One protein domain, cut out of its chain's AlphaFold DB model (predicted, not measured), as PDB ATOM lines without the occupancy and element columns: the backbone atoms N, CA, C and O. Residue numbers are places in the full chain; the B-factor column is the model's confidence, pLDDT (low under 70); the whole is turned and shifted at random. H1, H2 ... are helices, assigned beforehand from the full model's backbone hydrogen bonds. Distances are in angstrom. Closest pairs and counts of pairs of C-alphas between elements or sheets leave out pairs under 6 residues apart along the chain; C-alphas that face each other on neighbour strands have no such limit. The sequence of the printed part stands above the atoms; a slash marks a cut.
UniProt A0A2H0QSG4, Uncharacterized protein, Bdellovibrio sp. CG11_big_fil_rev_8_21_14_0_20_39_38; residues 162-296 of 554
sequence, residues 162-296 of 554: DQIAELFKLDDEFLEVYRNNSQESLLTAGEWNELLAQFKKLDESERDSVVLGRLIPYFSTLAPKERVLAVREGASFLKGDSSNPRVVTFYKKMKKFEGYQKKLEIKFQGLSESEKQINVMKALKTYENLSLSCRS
ATOM      1  N   ASP A 162     -48.542  17.213   3.828       63.56
ATOM      2  CA  ASP A 162     -49.831  17.742   4.260       63.56
ATOM      3  C   ASP A 162     -49.898  19.274   4.169       63.56
ATOM      4  O   ASP A 162     -50.925  19.803   3.766       63.56
ATOM      5  N   GLN A 163     -48.798  20.000   4.410       67.44
ATOM      6  CA  GLN A 163     -48.773  21.464   4.241       67.44
ATOM      7  C   GLN A 163     -48.896  21.883   2.769       67.44
ATOM      8  O   GLN A 163     -49.355  22.980   2.458       67.44
ATOM      9  N   ILE A 164     -48.465  21.021   1.847       63.12
ATOM     10  CA  ILE A 164     -48.574  21.244   0.400       63.12
ATOM     11  C   ILE A 164     -50.007  20.973  -0.048       63.12
ATOM     12  O   ILE A 164     -50.571  21.751  -0.815       63.12
ATOM     13  N   ALA A 165     -50.599  19.899   0.472       66.00
ATOM     14  CA  ALA A 165     -51.996  19.576   0.247       66.00
ATOM     15  C   ALA A 165     -52.940  20.649   0.768       66.00
ATOM     16  O   ALA A 165     -53.848  21.053   0.050       66.00
ATOM     17  N   GLU A 166     -52.663  21.184   1.952       73.31
ATOM     18  CA  GLU A 166     -53.414  22.297   2.522       73.31
ATOM     19  C   GLU A 166     -53.309  23.555   1.642       73.31
ATOM     20  O   GLU A 166     -54.319  24.175   1.315       73.31
ATOM     21  N   LEU A 167     -52.103  23.893   1.164       67.69
ATOM     22  CA  LEU A 167     -51.873  25.095   0.350       67.69
ATOM     23  C   LEU A 167     -52.585  25.068  -1.014       67.69
ATOM     24  O   LEU A 167     -52.912  26.122  -1.567       67.69
ATOM     25  N   PHE A 168     -52.796  23.876  -1.566       63.75
ATOM     26  CA  PHE A 168     -53.419  23.667  -2.872       63.75
ATOM     27  C   PHE A 168     -54.832  23.080  -2.783       63.75
ATOM     28  O   PHE A 168     -55.416  22.787  -3.824       63.75
ATOM     29  N   LYS A 169     -55.376  22.910  -1.568       70.44
ATOM     30  CA  LYS A 169     -56.657  22.228  -1.315       70.44
ATOM     31  C   LYS A 169     -56.748  20.896  -2.077       70.44
ATOM     32  O   LYS A 169     -57.748  20.605  -2.725       70.44
ATOM     33  N   LEU A 170     -55.655  20.134  -2.054       67.31
ATOM     34  CA  LEU A 170     -55.539  18.881  -2.794       67.31
ATOM     35  C   LEU A 170     -56.446  17.837  -2.147       67.31
ATOM     36  O   LEU A 170     -56.394  17.650  -0.933       67.31
ATOM     37  N   ASP A 171     -57.261  17.172  -2.959       62.72
ATOM     38  CA  ASP A 171     -58.080  16.054  -2.500       62.72
ATOM     39  C   ASP A 171     -57.215  14.854  -2.061       62.72
ATOM     40  O   ASP A 171     -56.020  14.761  -2.368       62.72
ATOM     41  N   ASP A 172     -57.825  13.933  -1.308       68.56
ATOM     42  CA  ASP A 172     -57.145  12.750  -0.764       68.56
ATOM     43  C   ASP A 172     -56.529  11.869  -1.864       68.56
ATOM     44  O   ASP A 172     -55.460  11.281  -1.671       68.56
ATOM     45  N   GLU A 173     -57.156  11.820  -3.043       58.50
ATOM     46  CA  GLU A 173     -56.660  11.069  -4.198       58.50
ATOM     47  C   GLU A 173     -55.351  11.679  -4.721       58.50
ATOM     48  O   GLU A 173     -54.353  10.975  -4.932       58.50
ATOM     49  N   PHE A 174     -55.304  13.002  -4.867       57.09
ATOM     50  CA  PHE A 174     -54.112  13.739  -5.253       57.09
ATOM     51  C   PHE A 174     -53.023  13.635  -4.189       57.09
ATOM     52  O   PHE A 174     -51.851  13.462  -4.525       57.09
ATOM     53  N   LEU A 175     -53.385  13.694  -2.911       61.28
ATOM     54  CA  LEU A 175     -52.484  13.485  -1.779       61.28
ATOM     55  C   LEU A 175     -51.823  12.106  -1.822       61.28
ATOM     56  O   LEU A 175     -50.610  11.992  -1.633       61.28
ATOM     57  N   GLU A 176     -52.582  11.056  -2.119       62.38
ATOM     58  CA  GLU A 176     -52.050   9.705  -2.277       62.38
ATOM     59  C   GLU A 176     -51.123   9.611  -3.500       62.38
ATOM     60  O   GLU A 176     -50.026   9.041  -3.429       62.38
ATOM     61  N   VAL A 177     -51.507  10.225  -4.625       53.56
ATOM     62  CA  VAL A 177     -50.652  10.343  -5.818       53.56
ATOM     63  C   VAL A 177     -49.348  11.061  -5.482       53.56
ATOM     64  O   VAL A 177     -48.269  10.609  -5.874       53.56
ATOM     65  N   TYR A 178     -49.442  12.160  -4.747       59.16
ATOM     66  CA  TYR A 178     -48.324  12.990  -4.355       59.16
ATOM     67  C   TYR A 178     -47.394  12.245  -3.410       59.16
ATOM     68  O   TYR A 178     -46.199  12.222  -3.671       59.16
ATOM     69  N   ARG A 179     -47.912  11.591  -2.365       64.12
ATOM     70  CA  ARG A 179     -47.121  10.795  -1.410       64.12
ATOM     71  C   ARG A 179     -46.372   9.663  -2.112       64.12
ATOM     72  O   ARG A 179     -45.182   9.471  -1.876       64.12
ATOM     73  N   ASN A 180     -47.038   8.964  -3.029       58.28
ATOM     74  CA  ASN A 180     -46.412   7.905  -3.820       58.28
ATOM     75  C   ASN A 180     -45.313   8.457  -4.748       58.28
ATOM     76  O   ASN A 180     -44.232   7.880  -4.848       58.28
ATOM     77  N   ASN A 181     -45.546   9.610  -5.381       53.78
ATOM     78  CA  ASN A 181     -44.569  10.246  -6.266       53.78
ATOM     79  C   ASN A 181     -43.445  10.974  -5.502       53.78
ATOM     80  O   ASN A 181     -42.334  11.080  -6.016       53.78
ATOM     81  N   SER A 182     -43.694  11.479  -4.291       57.38
ATOM     82  CA  SER A 182     -42.712  12.179  -3.457       57.38
ATOM     83  C   SER A 182     -41.717  11.205  -2.840       57.38
ATOM     84  O   SER A 182     -40.549  11.552  -2.710       57.38
ATOM     85  N   GLN A 183     -42.142   9.972  -2.541       60.72
ATOM     86  CA  GLN A 183     -41.235   8.886  -2.152       60.72
ATOM     87  C   GLN A 183     -40.261   8.499  -3.277       60.72
ATOM     88  O   GLN A 183     -39.147   8.051  -3.004       60.72
ATOM     89  N   GLU A 184     -40.648   8.707  -4.539       57.00
ATOM     90  CA  GLU A 184     -39.776   8.511  -5.705       57.00
ATOM     91  C   GLU A 184     -39.107   9.807  -6.203       57.00
ATOM     92  O   GLU A 184     -38.233   9.761  -7.076       57.00
ATOM     93  N   SER A 185     -39.498  10.962  -5.653       66.44
ATOM     94  CA  SER A 185     -38.982  12.272  -6.042       66.44
ATOM     95  C   SER A 185     -37.508  12.385  -5.682       66.44
ATOM     96  O   SER A 185     -37.076  12.055  -4.581       66.44
ATOM     97  N   LEU A 186     -36.719  12.897  -6.625       71.06
ATOM     98  CA  LEU A 186     -35.298  13.160  -6.402       71.06
ATOM     99  C   LEU A 186     -35.042  14.570  -5.840       71.06
ATOM    100  O   LEU A 186     -33.878  14.978  -5.782       71.06
ATOM    101  N   LEU A 187     -36.096  15.320  -5.492       79.69
ATOM    102  CA  LEU A 187     -35.996  16.657  -4.905       79.69
ATOM    103  C   LEU A 187     -35.497  16.578  -3.457       79.69
ATOM    104  O   LEU A 187     -36.006  15.817  -2.639       79.69
ATOM    105  N   THR A 188     -34.493  17.388  -3.147       82.69
ATOM    106  CA  THR A 188     -33.981  17.595  -1.788       82.69
ATOM    107  C   THR A 188     -34.954  18.437  -0.962       82.69
ATOM    108  O   THR A 188     -35.768  19.172  -1.516       82.69
ATOM    109  N   ALA A 189     -34.843  18.395   0.368       78.44
ATOM    110  CA  ALA A 189     -35.659  19.232   1.257       78.44
ATOM    111  C   ALA A 189     -35.550  20.735   0.922       78.44
ATOM    112  O   ALA A 189     -36.548  21.449   0.911       78.44
ATOM    113  N   GLY A 190     -34.349  21.210   0.569       80.75
ATOM    114  CA  GLY A 190     -34.143  22.594   0.131       80.75
ATOM    115  C   GLY A 190     -34.859  22.923  -1.184       80.75
ATOM    116  O   GLY A 190     -35.486  23.972  -1.291       80.75
ATOM    117  N   GLU A 191     -34.821  22.014  -2.164       84.62
ATOM    118  CA  GLU A 191     -35.572  22.170  -3.419       84.62
ATOM    119  C   GLU A 191     -37.090  22.160  -3.173       84.62
ATOM    120  O   GLU A 191     -37.816  22.929  -3.795       84.62
ATOM    121  N   TRP A 192     -37.578  21.350  -2.236       81.88
ATOM    122  CA  TRP A 192     -38.985  21.373  -1.838       81.88
ATOM    123  C   TRP A 192     -39.403  22.705  -1.216       81.88
ATOM    124  O   TRP A 192     -40.417  23.277  -1.615       81.88
ATOM    125  N   ASN A 193     -38.608  23.226  -0.283       80.81
ATOM    126  CA  ASN A 193     -38.888  24.504   0.370       80.81
ATOM    127  C   ASN A 193     -38.905  25.663  -0.632       80.81
ATOM    128  O   ASN A 193     -39.796  26.510  -0.580       80.81
ATOM    129  N   GLU A 194     -37.951  25.677  -1.565       86.00
ATOM    130  CA  GLU A 194     -37.907  26.670  -2.637       86.00
ATOM    131  C   GLU A 194     -39.144  26.570  -3.535       86.00
ATOM    132  O   GLU A 194     -39.794  27.578  -3.806       86.00
ATOM    133  N   LEU A 195     -39.524  25.354  -3.941       84.25
ATOM    134  CA  LEU A 195     -40.706  25.136  -4.770       84.25
ATOM    135  C   LEU A 195     -41.975  25.680  -4.096       84.25
ATOM    136  O   LEU A 195     -42.772  26.383  -4.717       84.25
ATOM    137  N   LEU A 196     -42.126  25.417  -2.797       80.75
ATOM    138  CA  LEU A 196     -43.247  25.918  -2.006       80.75
ATOM    139  C   LEU A 196     -43.235  27.433  -1.847       80.75
ATOM    140  O   LEU A 196     -44.293  28.061  -1.885       80.75
ATOM    141  N   ALA A 197     -42.056  28.032  -1.689       84.81
ATOM    142  CA  ALA A 197     -41.919  29.481  -1.638       84.81
ATOM    143  C   ALA A 197     -42.365  30.134  -2.954       84.81
ATOM    144  O   ALA A 197     -42.984  31.195  -2.919       84.81
ATOM    145  N   GLN A 198     -42.106  29.502  -4.104       85.81
ATOM    146  CA  GLN A 198     -42.612  29.982  -5.393       85.81
ATOM    147  C   GLN A 198     -44.132  29.840  -5.498       85.81
ATOM    148  O   GLN A 198     -44.799  30.755  -5.970       85.81
ATOM    149  N   PHE A 199     -44.699  28.739  -5.006       81.50
ATOM    150  CA  PHE A 199     -46.144  28.505  -5.058       81.50
ATOM    151  C   PHE A 199     -46.959  29.410  -4.138       81.50
ATOM    152  O   PHE A 199     -48.053  29.825  -4.504       81.50
ATOM    153  N   LYS A 200     -46.410  29.795  -2.983       82.25
ATOM    154  CA  LYS A 200     -47.032  30.781  -2.085       82.25
ATOM    155  C   LYS A 200     -47.246  32.152  -2.733       82.25
ATOM    156  O   LYS A 200     -48.078  32.907  -2.246       82.25
ATOM    157  N   LYS A 201     -46.509  32.469  -3.802       85.44
ATOM    158  CA  LYS A 201     -46.623  33.731  -4.549       85.44
ATOM    159  C   LYS A 201     -47.712  33.707  -5.627       85.44
ATOM    160  O   LYS A 201     -47.903  34.722  -6.283       85.44
ATOM    161  N   LEU A 202     -48.347  32.558  -5.866       84.44
ATOM    162  CA  LEU A 202     -49.377  32.397  -6.891       84.44
ATOM    163  C   LEU A 202     -50.766  32.662  -6.321       84.44
ATOM    164  O   LEU A 202     -51.074  32.203  -5.211       84.44
ATOM    165  N   ASP A 203     -51.608  33.308  -7.118       87.81
ATOM    166  CA  ASP A 203     -53.030  33.468  -6.816       87.81
ATOM    167  C   ASP A 203     -53.757  32.119  -6.914       87.81
ATOM    168  O   ASP A 203     -53.294  31.193  -7.581       87.81
ATOM    169  N   GLU A 204     -54.908  31.974  -6.250       80.06
ATOM    170  CA  GLU A 204     -55.651  30.702  -6.216       80.06
ATOM    171  C   GLU A 204     -56.055  30.222  -7.622       80.06
ATOM    172  O   GLU A 204     -55.942  29.037  -7.920       80.06
ATOM    173  N   SER A 205     -56.408  31.141  -8.528       82.19
ATOM    174  CA  SER A 205     -56.727  30.833  -9.931       82.19
ATOM    175  C   SER A 205     -55.530  30.346 -10.756       82.19
ATOM    176  O   SER A 205     -55.723  29.775 -11.825       82.19
ATOM    177  N   GLU A 206     -54.298  30.577 -10.294       81.44
ATOM    178  CA  GLU A 206     -53.066  30.144 -10.970       81.44
ATOM    179  C   GLU A 206     -52.586  28.761 -10.484       81.44
ATOM    180  O   GLU A 206     -51.623  28.203 -11.018       81.44
ATOM    181  N   ARG A 207     -53.233  28.191  -9.459       78.44
ATOM    182  CA  ARG A 207     -52.844  26.925  -8.823       78.44
ATOM    183  C   ARG A 207     -53.526  25.727  -9.485       78.44
ATOM    184  O   ARG A 207     -54.376  25.072  -8.893       78.44
ATOM    185  N   ASP A 208     -53.117  25.409 -10.710       82.31
ATOM    186  CA  ASP A 208     -53.590  24.211 -11.415       82.31
ATOM    187  C   ASP A 208     -52.979  22.932 -10.801       82.31
ATOM    188  O   ASP A 208     -51.781  22.646 -10.945       82.31
ATOM    189  N   SER A 209     -53.812  22.147 -10.110       75.38
ATOM    190  CA  SER A 209     -53.411  20.897  -9.457       75.38
ATOM    191  C   SER A 209     -52.947  19.834 -10.459       75.38
ATOM    192  O   SER A 209     -51.986  19.110 -10.184       75.38
ATOM    193  N   VAL A 210     -53.534  19.770 -11.658       79.88
ATOM    194  CA  VAL A 210     -53.139  18.825 -12.714       79.88
ATOM    195  C   VAL A 210     -51.737  19.159 -13.221       79.88
ATOM    196  O   VAL A 210     -50.894  18.264 -13.365       79.88
ATOM    197  N   VAL A 211     -51.453  20.442 -13.455       84.69
ATOM    198  CA  VAL A 211     -50.111  20.892 -13.858       84.69
ATOM    199  C   VAL A 211     -49.103  20.609 -12.748       84.69
ATOM    200  O   VAL A 211     -48.043  20.040 -13.030       84.69
ATOM    201  N   LEU A 212     -49.441  20.913 -11.491       82.44
ATOM    202  CA  LEU A 212     -48.595  20.631 -10.330       82.44
ATOM    203  C   LEU A 212     -48.244  19.139 -10.217       82.44
ATOM    204  O   LEU A 212     -47.067  18.786 -10.069       82.44
ATOM    205  N   GLY A 213     -49.244  18.261 -10.342       77.69
ATOM    206  CA  GLY A 213     -49.078  16.807 -10.254       77.69
ATOM    207  C   GLY A 213     -48.112  16.255 -11.304       77.69
ATOM    208  O   GLY A 213     -47.394  15.288 -11.045       77.69
ATOM    209  N   ARG A 214     -48.018  16.906 -12.471       84.88
ATOM    210  CA  ARG A 214     -47.086  16.538 -13.550       84.88
ATOM    211  C   ARG A 214     -45.738  17.258 -13.467       84.88
ATOM    212  O   ARG A 214     -44.738  16.754 -13.995       84.88
ATOM    213  N   LEU A 215     -45.680  18.409 -12.804       87.88
ATOM    214  CA  LEU A 215     -44.477  19.230 -12.671       87.88
ATOM    215  C   LEU A 215     -43.420  18.570 -11.777       87.88
ATOM    216  O   LEU A 215     -42.240  18.522 -12.134       87.88
ATOM    217  N   ILE A 216     -43.835  17.994 -10.650       84.00
ATOM    218  CA  ILE A 216     -42.927  17.364  -9.677       84.00
ATOM    219  C   ILE A 216     -42.181  16.155 -10.271       84.00
ATOM    220  O   ILE A 216     -40.941  16.126 -10.221       84.00
ATOM    221  N   PRO A 217     -42.865  15.176 -10.902       81.19
ATOM    222  CA  PRO A 217     -42.180  14.092 -11.592       81.19
ATOM    223  C   PRO A 217     -41.288  14.607 -12.728       81.19
ATOM    224  O   PRO A 217     -40.212  14.056 -12.963       81.19
ATOM    225  N   TYR A 218     -41.681  15.696 -13.408       88.38
ATOM    226  CA  TYR A 218     -40.856  16.329 -14.439       88.38
ATOM    227  C   TYR A 218     -39.551  16.908 -13.874       88.38
ATOM    228  O   TYR A 218     -38.493  16.644 -14.453       88.38
ATOM    229  N   PHE A 219     -39.574  17.619 -12.745       89.25
ATOM    230  CA  PHE A 219     -38.355  18.124 -12.100       89.25
ATOM    231  C   PHE A 219     -37.409  16.999 -11.696       89.25
ATOM    232  O   PHE A 219     -36.201  17.097 -11.912       89.25
ATOM    233  N   SER A 220     -37.954  15.873 -11.241       82.19
ATOM    234  CA  SER A 220     -37.173  14.665 -10.958       82.19
ATOM    235  C   SER A 220     -36.509  14.051 -12.202       82.19
ATOM    236  O   SER A 220     -35.626  13.196 -12.080       82.19
ATOM    237  N   THR A 221     -36.870  14.491 -13.415       83.75
ATOM    238  CA  THR A 221     -36.176  14.081 -14.647       83.75
ATOM    239  C   THR A 221     -34.933  14.908 -14.979       83.75
ATOM    240  O   THR A 221     -34.104  14.462 -15.778       83.75
ATOM    241  N   LEU A 222     -34.788  16.091 -14.383       86.25
ATOM    242  CA  LEU A 222     -33.734  17.051 -14.708       86.25
ATOM    243  C   LEU A 222     -32.411  16.718 -14.000       86.25
ATOM    244  O   LEU A 222     -32.385  16.015 -12.987       86.25
ATOM    245  N   ALA A 223     -31.291  17.221 -14.533       83.88
ATOM    246  CA  ALA A 223     -30.008  17.139 -13.828       83.88
ATOM    247  C   ALA A 223     -30.079  17.971 -12.540       83.88
ATOM    248  O   ALA A 223     -30.788  18.971 -12.543       83.88
ATOM    249  N   PRO A 224     -29.293  17.669 -11.491       83.62
ATOM    250  CA  PRO A 224     -29.346  18.419 -10.233       83.62
ATOM    251  C   PRO A 224     -29.272  19.945 -10.414       83.62
ATOM    252  O   PRO A 224     -30.114  20.668  -9.899       83.62
ATOM    253  N   LYS A 225     -28.339  20.442 -11.241       87.44
ATOM    254  CA  LYS A 225     -28.221  21.883 -11.536       87.44
ATOM    255  C   LYS A 225     -29.454  22.453 -12.251       87.44
ATOM    256  O   LYS A 225     -29.932  23.523 -11.901       87.44
ATOM    257  N   GLU A 226     -29.971  21.742 -13.252       89.31
ATOM    258  CA  GLU A 226     -31.159  22.164 -14.012       89.31
ATOM    259  C   GLU A 226     -32.432  22.095 -13.169       89.31
ATOM    260  O   GLU A 226     -33.341  22.892 -13.364       89.31
ATOM    261  N   ARG A 227     -32.493  21.143 -12.240       89.88
ATOM    262  CA  ARG A 227     -33.616  20.925 -11.342       89.88
ATOM    263  C   ARG A 227     -33.751  22.058 -10.341       89.88
ATOM    264  O   ARG A 227     -34.843  22.594 -10.226       89.88
ATOM    265  N   VAL A 228     -32.653  22.480  -9.712       90.06
ATOM    266  CA  VAL A 228     -32.639  23.660  -8.830       90.06
ATOM    267  C   VAL A 228     -33.138  24.900  -9.575       90.06
ATOM    268  O   VAL A 228     -33.954  25.647  -9.043       90.06
ATOM    269  N   LEU A 229     -32.694  25.108 -10.820       92.50
ATOM    270  CA  LEU A 229     -33.167  26.222 -11.648       92.50
ATOM    271  C   LEU A 229     -34.664  26.105 -11.961       92.50
ATOM    272  O   LEU A 229     -35.402  27.060 -11.764       92.50
ATOM    273  N   ALA A 230     -35.125  24.928 -12.388       92.12
ATOM    274  CA  ALA A 230     -36.530  24.706 -12.715       92.12
ATOM    275  C   ALA A 230     -37.452  24.863 -11.493       92.12
ATOM    276  O   ALA A 230     -38.547  25.399 -11.618       92.12
ATOM    277  N   VAL A 231     -36.983  24.454 -10.311       91.25
ATOM    278  CA  VAL A 231     -37.664  24.640  -9.026       91.25
ATOM    279  C   VAL A 231     -37.804  26.123  -8.674       91.25
ATOM    280  O   VAL A 231     -38.901  26.561  -8.338       91.25
ATOM    281  N   ARG A 232     -36.729  26.915  -8.814       92.06
ATOM    282  CA  ARG A 232     -36.767  28.380  -8.616       92.06
ATOM    283  C   ARG A 232     -37.709  29.075  -9.596       92.06
ATOM    284  O   ARG A 232     -38.317  30.083  -9.266       92.06
ATOM    285  N   GLU A 233     -37.844  28.512 -10.790       93.00
ATOM    286  CA  GLU A 233     -38.754  28.972 -11.838       93.00
ATOM    287  C   GLU A 233     -40.164  28.362 -11.712       93.00
ATOM    288  O   GLU A 233     -40.994  28.575 -12.593       93.00
ATOM    289  N   GLY A 234     -40.475  27.614 -10.643       89.25
ATOM    290  CA  GLY A 234     -41.699  26.810 -10.513       89.25
ATOM    291  C   GLY A 234     -43.001  27.576 -10.775       89.25
ATOM    292  O   GLY A 234     -43.894  27.054 -11.441       89.25
ATOM    293  N   ALA A 235     -43.079  28.841 -10.351       89.00
ATOM    294  CA  ALA A 235     -44.215  29.718 -10.637       89.00
ATOM    295  C   ALA A 235     -44.427  29.952 -12.147       89.00
ATOM    296  O   ALA A 235     -45.561  29.962 -12.618       89.00
ATOM    297  N   SER A 236     -43.346  30.069 -12.925       92.56
ATOM    298  CA  SER A 236     -43.410  30.256 -14.385       92.56
ATOM    299  C   SER A 236     -44.008  29.035 -15.091       92.56
ATOM    300  O   SER A 236     -44.692  29.179 -16.102       92.56
ATOM    301  N   PHE A 237     -43.781  27.828 -14.554       93.00
ATOM    302  CA  PHE A 237     -44.376  26.602 -15.094       93.00
ATOM    303  C   PHE A 237     -45.887  26.558 -14.895       93.00
ATOM    304  O   PHE A 237     -46.577  26.134 -15.811       93.00
ATOM    305  N   LEU A 238     -46.392  27.002 -13.740       88.31
ATOM    306  CA  LEU A 238     -47.832  27.028 -13.464       88.31
ATOM    307  C   LEU A 238     -48.551  28.128 -14.254       88.31
ATOM    308  O   LEU A 238     -49.632  27.887 -14.780       88.31
ATOM    309  N   LYS A 239     -47.911  29.290 -14.441       90.81
ATOM    310  CA  LYS A 239     -48.437  30.377 -15.290       90.81
ATOM    311  C   LYS A 239     -48.372  30.082 -16.794       90.81
ATOM    312  O   LYS A 239     -48.914  30.845 -17.586       90.81
ATOM    313  N   GLY A 240     -47.679  29.022 -17.209       90.75
ATOM    314  CA  GLY A 240     -47.498  28.716 -18.628       90.75
ATOM    315  C   GLY A 240     -46.646  29.738 -19.385       90.75
ATOM    316  O   GLY A 240     -46.865  29.944 -20.578       90.75
ATOM    317  N   ASP A 241     -45.672  30.370 -18.723       92.75
ATOM    318  CA  ASP A 241     -44.829  31.409 -19.324       92.75
ATOM    319  C   ASP A 241     -44.002  30.874 -20.511       92.75
ATOM    320  O   ASP A 241     -42.968  30.217 -20.358       92.75
ATOM    321  N   SER A 242     -44.466  31.182 -21.723       92.81
ATOM    322  CA  SER A 242     -43.846  30.738 -22.975       92.81
ATOM    323  C   SER A 242     -42.493  31.392 -23.279       92.81
ATOM    324  O   SER A 242     -41.770  30.888 -24.142       92.81
ATOM    325  N   SER A 243     -42.118  32.460 -22.564       94.25
ATOM    326  CA  SER A 243     -40.801  33.089 -22.705       94.25
ATOM    327  C   SER A 243     -39.682  32.209 -22.136       94.25
ATOM    328  O   SER A 243     -38.542  32.280 -22.596       94.25
ATOM    329  N   ASN A 244     -40.006  31.312 -21.196       92.56
ATOM    330  CA  ASN A 244     -39.057  30.377 -20.607       92.56
ATOM    331  C   ASN A 244     -38.964  29.074 -21.438       92.56
ATOM    332  O   ASN A 244     -39.907  28.269 -21.466       92.56
ATOM    333  N   PRO A 245     -37.804  28.756 -22.055       92.88
ATOM    334  CA  PRO A 245     -37.645  27.551 -22.875       92.88
ATOM    335  C   PRO A 245     -37.905  26.233 -22.128       92.88
ATOM    336  O   PRO A 245     -38.286  25.224 -22.744       92.88
ATOM    337  N   ARG A 246     -37.711  26.200 -20.801       92.00
ATOM    338  CA  ARG A 246     -37.987  25.011 -19.976       92.00
ATOM    339  C   ARG A 246     -39.483  24.782 -19.819       92.00
ATOM    340  O   ARG A 246     -39.917  23.635 -19.946       92.00
ATOM    341  N   VAL A 247     -40.257  25.853 -19.642       93.88
ATOM    342  CA  VAL A 247     -41.726  25.811 -19.590       93.88
ATOM    343  C   VAL A 247     -42.272  25.317 -20.928       93.88
ATOM    344  O   VAL A 247     -43.004  24.326 -20.968       93.88
ATOM    345  N   VAL A 248     -41.795  25.872 -22.049       94.44
ATOM    346  CA  VAL A 248     -42.150  25.388 -23.398       94.44
ATOM    347  C   VAL A 248     -41.837  23.896 -23.559       94.44
ATOM    348  O   VAL A 248     -42.637  23.127 -24.098       94.44
ATOM    349  N   THR A 249     -40.676  23.448 -23.077       91.81
ATOM    350  CA  THR A 249     -40.282  22.031 -23.125       91.81
ATOM    351  C   THR A 249     -41.190  21.149 -22.267       91.81
ATOM    352  O   THR A 249     -41.509  20.027 -22.674       91.81
ATOM    353  N   PHE A 250     -41.603  21.626 -21.094       93.38
ATOM    354  CA  PHE A 250     -42.546  20.940 -20.216       93.38
ATOM    355  C   PHE A 250     -43.919  20.787 -20.880       93.38
ATOM    356  O   PHE A 250     -44.363  19.653 -21.063       93.38
ATOM    357  N   TYR A 251     -44.530  21.865 -21.377       93.31
ATOM    358  CA  TYR A 251     -45.835  21.797 -22.049       93.31
ATOM    359  C   TYR A 251     -45.801  20.973 -23.345       93.31
ATOM    360  O   TYR A 251     -46.721  20.202 -23.621       93.31
ATOM    361  N   LYS A 252     -44.693  20.999 -24.101       93.19
ATOM    362  CA  LYS A 252     -44.484  20.068 -25.231       93.19
ATOM    363  C   LYS A 252     -44.508  18.598 -24.797       93.19
ATOM    364  O   LYS A 252     -44.888  17.738 -25.596       93.19
ATOM    365  N   LYS A 253     -44.077  18.271 -23.572       89.62
ATOM    366  CA  LYS A 253     -44.212  16.915 -23.011       89.62
ATOM    367  C   LYS A 253     -45.654  16.642 -22.571       89.62
ATOM    368  O   LYS A 253     -46.135  15.558 -22.883       89.62
ATOM    369  N   MET A 254     -46.337  17.603 -21.945       90.12
ATOM    370  CA  MET A 254     -47.744  17.464 -21.527       90.12
ATOM    371  C   MET A 254     -48.663  17.152 -22.712       90.12
ATOM    372  O   MET A 254     -49.389  16.162 -22.686       90.12
ATOM    373  N   LYS A 255     -48.492  17.864 -23.830       92.62
ATOM    374  CA  LYS A 255     -49.235  17.612 -25.076       92.62
ATOM    375  C   LYS A 255     -49.062  16.181 -25.613       92.62
ATOM    376  O   LYS A 255     -49.953  15.630 -26.256       92.62
ATOM    377  N   LYS A 256     -47.912  15.536 -25.354       90.44
ATOM    378  CA  LYS A 256     -47.702  14.120 -25.717       90.44
ATOM    379  C   LYS A 256     -48.508  13.173 -24.827       90.44
ATOM    380  O   LYS A 256     -48.899  12.112 -25.311       90.44
ATOM    381  N   PHE A 257     -48.732  13.531 -23.566       90.69
ATOM    382  CA  PHE A 257     -49.560  12.761 -22.640       90.69
ATOM    383  C   PHE A 257     -51.042  12.893 -22.975       90.69
ATOM    384  O   PHE A 257     -51.705  11.870 -23.093       90.69
ATOM    385  N   GLU A 258     -51.520  14.092 -23.302       90.75
ATOM    386  CA  GLU A 258     -52.884  14.304 -23.816       90.75
ATOM    387  C   GLU A 258     -53.150  13.484 -25.088       90.75
ATOM    388  O   GLU A 258     -54.158  12.791 -25.212       90.75
ATOM    389  N   GLY A 259     -52.206  13.488 -26.035       93.12
ATOM    390  CA  GLY A 259     -52.315  12.662 -27.239       93.12
ATOM    391  C   GLY A 259     -52.326  11.154 -26.950       93.12
ATOM    392  O   GLY A 259     -52.881  10.385 -27.735       93.12
ATOM    393  N   TYR A 260     -51.716  10.711 -25.847       91.81
ATOM    394  CA  TYR A 260     -51.769   9.316 -25.406       91.81
ATOM    395  C   TYR A 260     -53.076   8.997 -24.673       91.81
ATOM    396  O   TYR A 260     -53.655   7.943 -24.928       91.81
ATOM    397  N   GLN A 261     -53.578   9.917 -23.850       92.62
ATOM    398  CA  GLN A 261     -54.878   9.821 -23.191       92.62
ATOM    399  C   GLN A 261     -55.996   9.591 -24.212       92.62
ATOM    400  O   GLN A 261     -56.715   8.604 -24.098       92.62
ATOM    401  N   LYS A 262     -56.045  10.381 -25.292       94.69
ATOM    402  CA  LYS A 262     -57.019  10.191 -26.385       94.69
ATOM    403  C   LYS A 262     -56.965   8.787 -27.001       94.69
ATOM    404  O   LYS A 262     -57.988   8.202 -27.340       94.69
ATOM    405  N   LYS A 263     -55.768   8.201 -27.130       94.38
ATOM    406  CA  LYS A 263     -55.608   6.819 -27.628       94.38
ATOM    407  C   LYS A 263     -56.130   5.784 -26.636       94.38
ATOM    408  O   LYS A 263     -56.631   4.747 -27.062       94.38
ATOM    409  N   LEU A 264     -55.982   6.036 -25.336       92.75
ATOM    410  CA  LEU A 264     -56.536   5.177 -24.291       92.75
ATOM    411  C   LEU A 264     -58.060   5.280 -24.246       92.75
ATOM    412  O   LEU A 264     -58.713   4.247 -24.168       92.75
ATOM    413  N   GLU A 265     -58.617   6.486 -24.365       93.19
ATOM    414  CA  GLU A 265     -60.066   6.705 -24.425       93.19
ATOM    415  C   GLU A 265     -60.688   5.899 -25.563       93.19
ATOM    416  O   GLU A 265     -61.645   5.176 -25.312       93.19
ATOM    417  N   ILE A 266     -60.087   5.930 -26.762       95.25
ATOM    418  CA  ILE A 266     -60.501   5.101 -27.908       95.25
ATOM    419  C   ILE A 266     -60.380   3.605 -27.589       95.25
ATOM    420  O   ILE A 266     -61.301   2.834 -27.842       95.25
ATOM    421  N   LYS A 267     -59.255   3.182 -27.000       93.62
ATOM    422  CA  LYS A 267     -59.008   1.775 -26.649       93.62
ATOM    423  C   LYS A 267     -60.047   1.214 -25.665       93.62
ATOM    424  O   LYS A 267     -60.313   0.016 -25.703       93.62
ATOM    425  N   PHE A 268     -60.599   2.053 -24.791       94.25
ATOM    426  CA  PHE A 268     -61.545   1.668 -23.742       94.25
ATOM    427  C   PHE A 268     -62.996   2.097 -24.032       94.25
ATOM    428  O   PHE A 268     -63.817   2.088 -23.121       94.25
ATOM    429  N   GLN A 269     -63.342   2.435 -25.282       93.25
ATOM    430  CA  GLN A 269     -64.700   2.865 -25.670       93.25
ATOM    431  C   GLN A 269     -65.810   1.840 -25.383       93.25
ATOM    432  O   GLN A 269     -66.966   2.229 -25.299       93.25
ATOM    433  N   GLY A 270     -65.480   0.553 -25.238       92.62
ATOM    434  CA  GLY A 270     -66.455  -0.512 -24.961       92.62
ATOM    435  C   GLY A 270     -66.773  -0.751 -23.480       92.62
ATOM    436  O   GLY A 270     -67.482  -1.706 -23.181       92.62
ATOM    437  N   LEU A 271     -66.216   0.040 -22.558       93.88
ATOM    438  CA  LEU A 271     -66.467  -0.073 -21.114       93.88
ATOM    439  C   LEU A 271     -67.508   0.954 -20.652       93.88
ATOM    440  O   LEU A 271     -67.766   1.932 -21.357       93.88
ATOM    441  N   SER A 272     -68.067   0.769 -19.451       94.88
ATOM    442  CA  SER A 272     -68.875   1.822 -18.824       94.88
ATOM    443  C   SER A 272     -68.043   3.096 -18.626       94.88
ATOM    444  O   SER A 272     -66.818   3.036 -18.510       94.88
ATOM    445  N   GLU A 273     -68.683   4.268 -18.594       91.75
ATOM    446  CA  GLU A 273     -67.946   5.540 -18.545       91.75
ATOM    447  C   GLU A 273     -67.073   5.657 -17.281       91.75
ATOM    448  O   GLU A 273     -65.935   6.119 -17.366       91.75
ATOM    449  N   SER A 274     -67.537   5.143 -16.136       87.62
ATOM    450  CA  SER A 274     -66.747   5.089 -14.898       87.62
ATOM    451  C   SER A 274     -65.539   4.152 -15.020       87.62
ATOM    452  O   SER A 274     -64.413   4.543 -14.710       87.62
ATOM    453  N   GLU A 275     -65.722   2.935 -15.539       88.88
ATOM    454  CA  GLU A 275     -64.621   1.986 -15.760       88.88
ATOM    455  C   GLU A 275     -63.618   2.502 -16.792       88.88
ATOM    456  O   GLU A 275     -62.406   2.323 -16.640       88.88
ATOM    457  N   LYS A 276     -64.102   3.148 -17.852       92.12
ATOM    458  CA  LYS A 276     -63.276   3.779 -18.878       92.12
ATOM    459  C   LYS A 276     -62.408   4.868 -18.259       92.12
ATOM    460  O   LYS A 276     -61.197   4.839 -18.470       92.12
ATOM    461  N   GLN A 277     -62.981   5.773 -17.468       86.62
ATOM    462  CA  GLN A 277     -62.229   6.838 -16.795       86.62
ATOM    463  C   GLN A 277     -61.156   6.271 -15.858       86.62
ATOM    464  O   GLN A 277     -59.989   6.652 -15.974       86.62
ATOM    465  N   ILE A 278     -61.504   5.287 -15.022       84.00
ATOM    466  CA  ILE A 278     -60.557   4.617 -14.113       84.00
ATOM    467  C   ILE A 278     -59.403   3.969 -14.898       84.00
ATOM    468  O   ILE A 278     -58.226   4.148 -14.566       84.00
ATOM    469  N   ASN A 279     -59.712   3.236 -15.969       87.12
ATOM    470  CA  ASN A 279     -58.704   2.544 -16.772       87.12
ATOM    471  C   ASN A 279     -57.812   3.506 -17.567       87.12
ATOM    472  O   ASN A 279     -56.597   3.285 -17.648       87.12
ATOM    473  N   VAL A 280     -58.377   4.583 -18.124       89.19
ATOM    474  CA  VAL A 280     -57.625   5.643 -18.809       89.19
ATOM    475  C   VAL A 280     -56.676   6.327 -17.829       89.19
ATOM    476  O   VAL A 280     -55.477   6.381 -18.107       89.19
ATOM    477  N   MET A 281     -57.173   6.770 -16.672       86.69
ATOM    478  CA  MET A 281     -56.377   7.432 -15.631       86.69
ATOM    479  C   MET A 281     -55.221   6.552 -15.156       86.69
ATOM    480  O   MET A 281     -54.058   6.969 -15.177       86.69
ATOM    481  N   LYS A 282     -55.501   5.290 -14.813       86.44
ATOM    482  CA  LYS A 282     -54.482   4.336 -14.352       86.44
ATOM    483  C   LYS A 282     -53.410   4.079 -15.413       86.44
ATOM    484  O   LYS A 282     -52.211   4.080 -15.107       86.44
ATOM    485  N   ALA A 283     -53.815   3.870 -16.666       87.88
ATOM    486  CA  ALA A 283     -52.887   3.611 -17.766       87.88
ATOM    487  C   ALA A 283     -52.064   4.853 -18.145       87.88
ATOM    488  O   ALA A 283     -50.869   4.724 -18.430       87.88
ATOM    489  N   LEU A 284     -52.674   6.041 -18.120       88.00
ATOM    490  CA  LEU A 284     -52.006   7.313 -18.375       88.00
ATOM    491  C   LEU A 284     -50.962   7.597 -17.297       88.00
ATOM    492  O   LEU A 284     -49.796   7.775 -17.635       88.00
ATOM    493  N   LYS A 285     -51.340   7.523 -16.018       84.31
ATOM    494  CA  LYS A 285     -50.434   7.724 -14.877       84.31
ATOM    495  C   LYS A 285     -49.230   6.788 -14.936       84.31
ATOM    496  O   LYS A 285     -48.085   7.216 -14.798       84.31
ATOM    497  N   THR A 286     -49.467   5.508 -15.228       86.19
ATOM    498  CA  THR A 286     -48.384   4.526 -15.384       86.19
ATOM    499  C   THR A 286     -47.442   4.903 -16.532       86.19
ATOM    500  O   THR A 286     -46.219   4.834 -16.394       86.19
ATOM    501  N   TYR A 287     -47.995   5.329 -17.671       88.81
ATOM    502  CA  TYR A 287     -47.207   5.757 -18.824       88.81
ATOM    503  C   TYR A 287     -46.412   7.040 -18.557       88.81
ATOM    504  O   TYR A 287     -45.242   7.119 -18.939       88.81
ATOM    505  N   GLU A 288     -47.017   8.032 -17.905       87.25
ATOM    506  CA  GLU A 288     -46.372   9.283 -17.507       87.25
ATOM    507  C   GLU A 288     -45.183   9.000 -16.583       87.25
ATOM    508  O   GLU A 288     -44.054   9.387 -16.908       87.25
ATOM    509  N   ASN A 289     -45.401   8.223 -15.516       84.19
ATOM    510  CA  ASN A 289     -44.367   7.856 -14.548       84.19
ATOM    511  C   ASN A 289     -43.205   7.104 -15.202       84.19
ATOM    512  O   ASN A 289     -42.046   7.459 -14.979       84.19
ATOM    513  N   LEU A 290     -43.476   6.120 -16.065       87.88
ATOM    514  CA  LEU A 290     -42.423   5.418 -16.807       87.88
ATOM    515  C   LEU A 290     -41.707   6.351 -17.787       87.88
ATOM    516  O   LEU A 290     -40.480   6.389 -17.830       87.88
ATOM    517  N   SER A 291     -42.447   7.146 -18.560       89.56
ATOM    518  CA  SER A 291     -41.878   8.070 -19.545       89.56
ATOM    519  C   SER A 291     -40.937   9.089 -18.899       89.56
ATOM    520  O   SER A 291     -39.865   9.366 -19.446       89.56
ATOM    521  N   LEU A 292     -41.307   9.622 -17.734       87.12
ATOM    522  CA  LEU A 292     -40.488  10.556 -16.969       87.12
ATOM    523  C   LEU A 292     -39.319   9.839 -16.286       87.12
ATOM    524  O   LEU A 292     -38.169  10.236 -16.480       87.12
ATOM    525  N   SER A 293     -39.572   8.723 -15.602       85.69
ATOM    526  CA  SER A 293     -38.533   7.949 -14.912       85.69
ATOM    527  C   SER A 293     -37.434   7.455 -15.847       85.69
ATOM    528  O   SER A 293     -36.258   7.492 -15.483       85.69
ATOM    529  N   CYS A 294     -37.791   7.028 -17.060       87.81
ATOM    530  CA  CYS A 294     -36.849   6.563 -18.078       87.81
ATOM    531  C   CYS A 294     -36.031   7.694 -18.705       87.81
ATOM    532  O   CYS A 294     -34.901   7.472 -19.132       87.81
ATOM    533  N   ARG A 295     -36.584   8.911 -18.744       86.31
ATOM    534  CA  ARG A 295     -35.892  10.115 -19.229       86.31
ATOM    535  C   ARG A 295     -35.094  10.826 -18.147       86.31
ATOM    536  O   ARG A 295     -34.388  11.778 -18.467       86.31
ATOM    537  N   SER A 296     -35.221  10.401 -16.892       84.44
ATOM    538  CA  SER A 296     -34.492  11.018 -15.795       84.44
ATOM    539  C   SER A 296     -32.988  10.897 -16.006       84.44
ATOM    540  O   SER A 296     -32.470   9.829 -16.355       84.44
TER     541      SER A 296
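Overview. This is residues 162 to 296 of the 554 residues of an uncharacterized protein of Bdellovibrio sp. CG11_big_fil_rev_8_21_14_0_20_39_38 (UniProt A0A2H0QSG4). A long helical hairpin, H7 and H8, opens as a narrow V from its linked end, and the six shorter helices gather at the open end with H4 in the core. H2 packs on H4, H3 packs on H5 and H6, and H1 stays near H2 and H3. The far end of the hairpin, round Gly 270, makes one end of the longest axis. The printed part has 135 residues with eight named helices, H1 to H8 in chain order, and no named strand; the class is all helix. It is compact, with a radius of gyration of the C-alphas of 15.3 A, yet elongated in outline, spanning 46 by 30 by 28 A.

Arrangement. H1, residues 162 to 168, is close to but not clearly touching H2, residues 172 to 184; their closest C-alphas, Ala 165 and Leu 175, are 6.4 A apart. H2 touches H4, residues 209 to 219, at a shallow tilt of 4 degrees, the same way, with the closest C-alphas, Asn 181 and Pro 217, 7.0 A apart. H3, residues 189 to 199, touches H5, residues 224 to 232, at a shallow tilt of 30 degrees, the same way; their closest C-alphas, Leu 195 and Val 231, are 5.3 A apart. H4 is the hub, touching four helices. H4 and H5 form a helical hairpin but only just touch, with 3 pairs of C-alphas within 8 A, the closest being Phe 219 and Arg 227 at 5.6 A. H6, residues 234 to 238, touches H3, with the C-alphas of Gln 198 and Ala 235 closest at 5.5 A. H7, residues 245 to 267, only just touches H6, with 3 pairs of C-alphas within 8 A, the closest being Phe 237 and Val 247 at 5.3 A. H7 and H8, residues 273 to 295, form a helical hairpin at a steep tilt of 40 degrees; H7 touches H8 with residues 257 to 265 alone, the closest C-alphas being Leu 264 and Val 280 at 5.6 A. H8 touches H4 with residues 289 to 293 alone, the C-alphas of Tyr 218 and Leu 292 being closest at 6.3 A. Every O i to N i+4 pair is within hydrogen-bond range in H1, H3, H5, H6 and H8; the counts are 8 of 9 in H2, 6 of 7 in H4 and 17 of 19 in H7.

Along the chain. H1 begins at C-alpha 162, (-49.831, 17.742, 4.260). H2 is 18.5 A long, H3 15.4 A and H4 15.5 A. H7 runs 33.7 A from C-alpha 245, (-37.645, 27.551, -22.875), and H8 runs 32.4 A to C-alpha 295, (-35.892, 10.115, -19.229).

Size, cuts and confidence. The two C-alphas farthest apart, Gly 190 and Gly 270, are 47.0 A apart. The printed part has no cut and no long link. Mean pLDDT of the printed part is 83.3; residues 162 to 165, 167 to 168 and 170 to 185 are under 70.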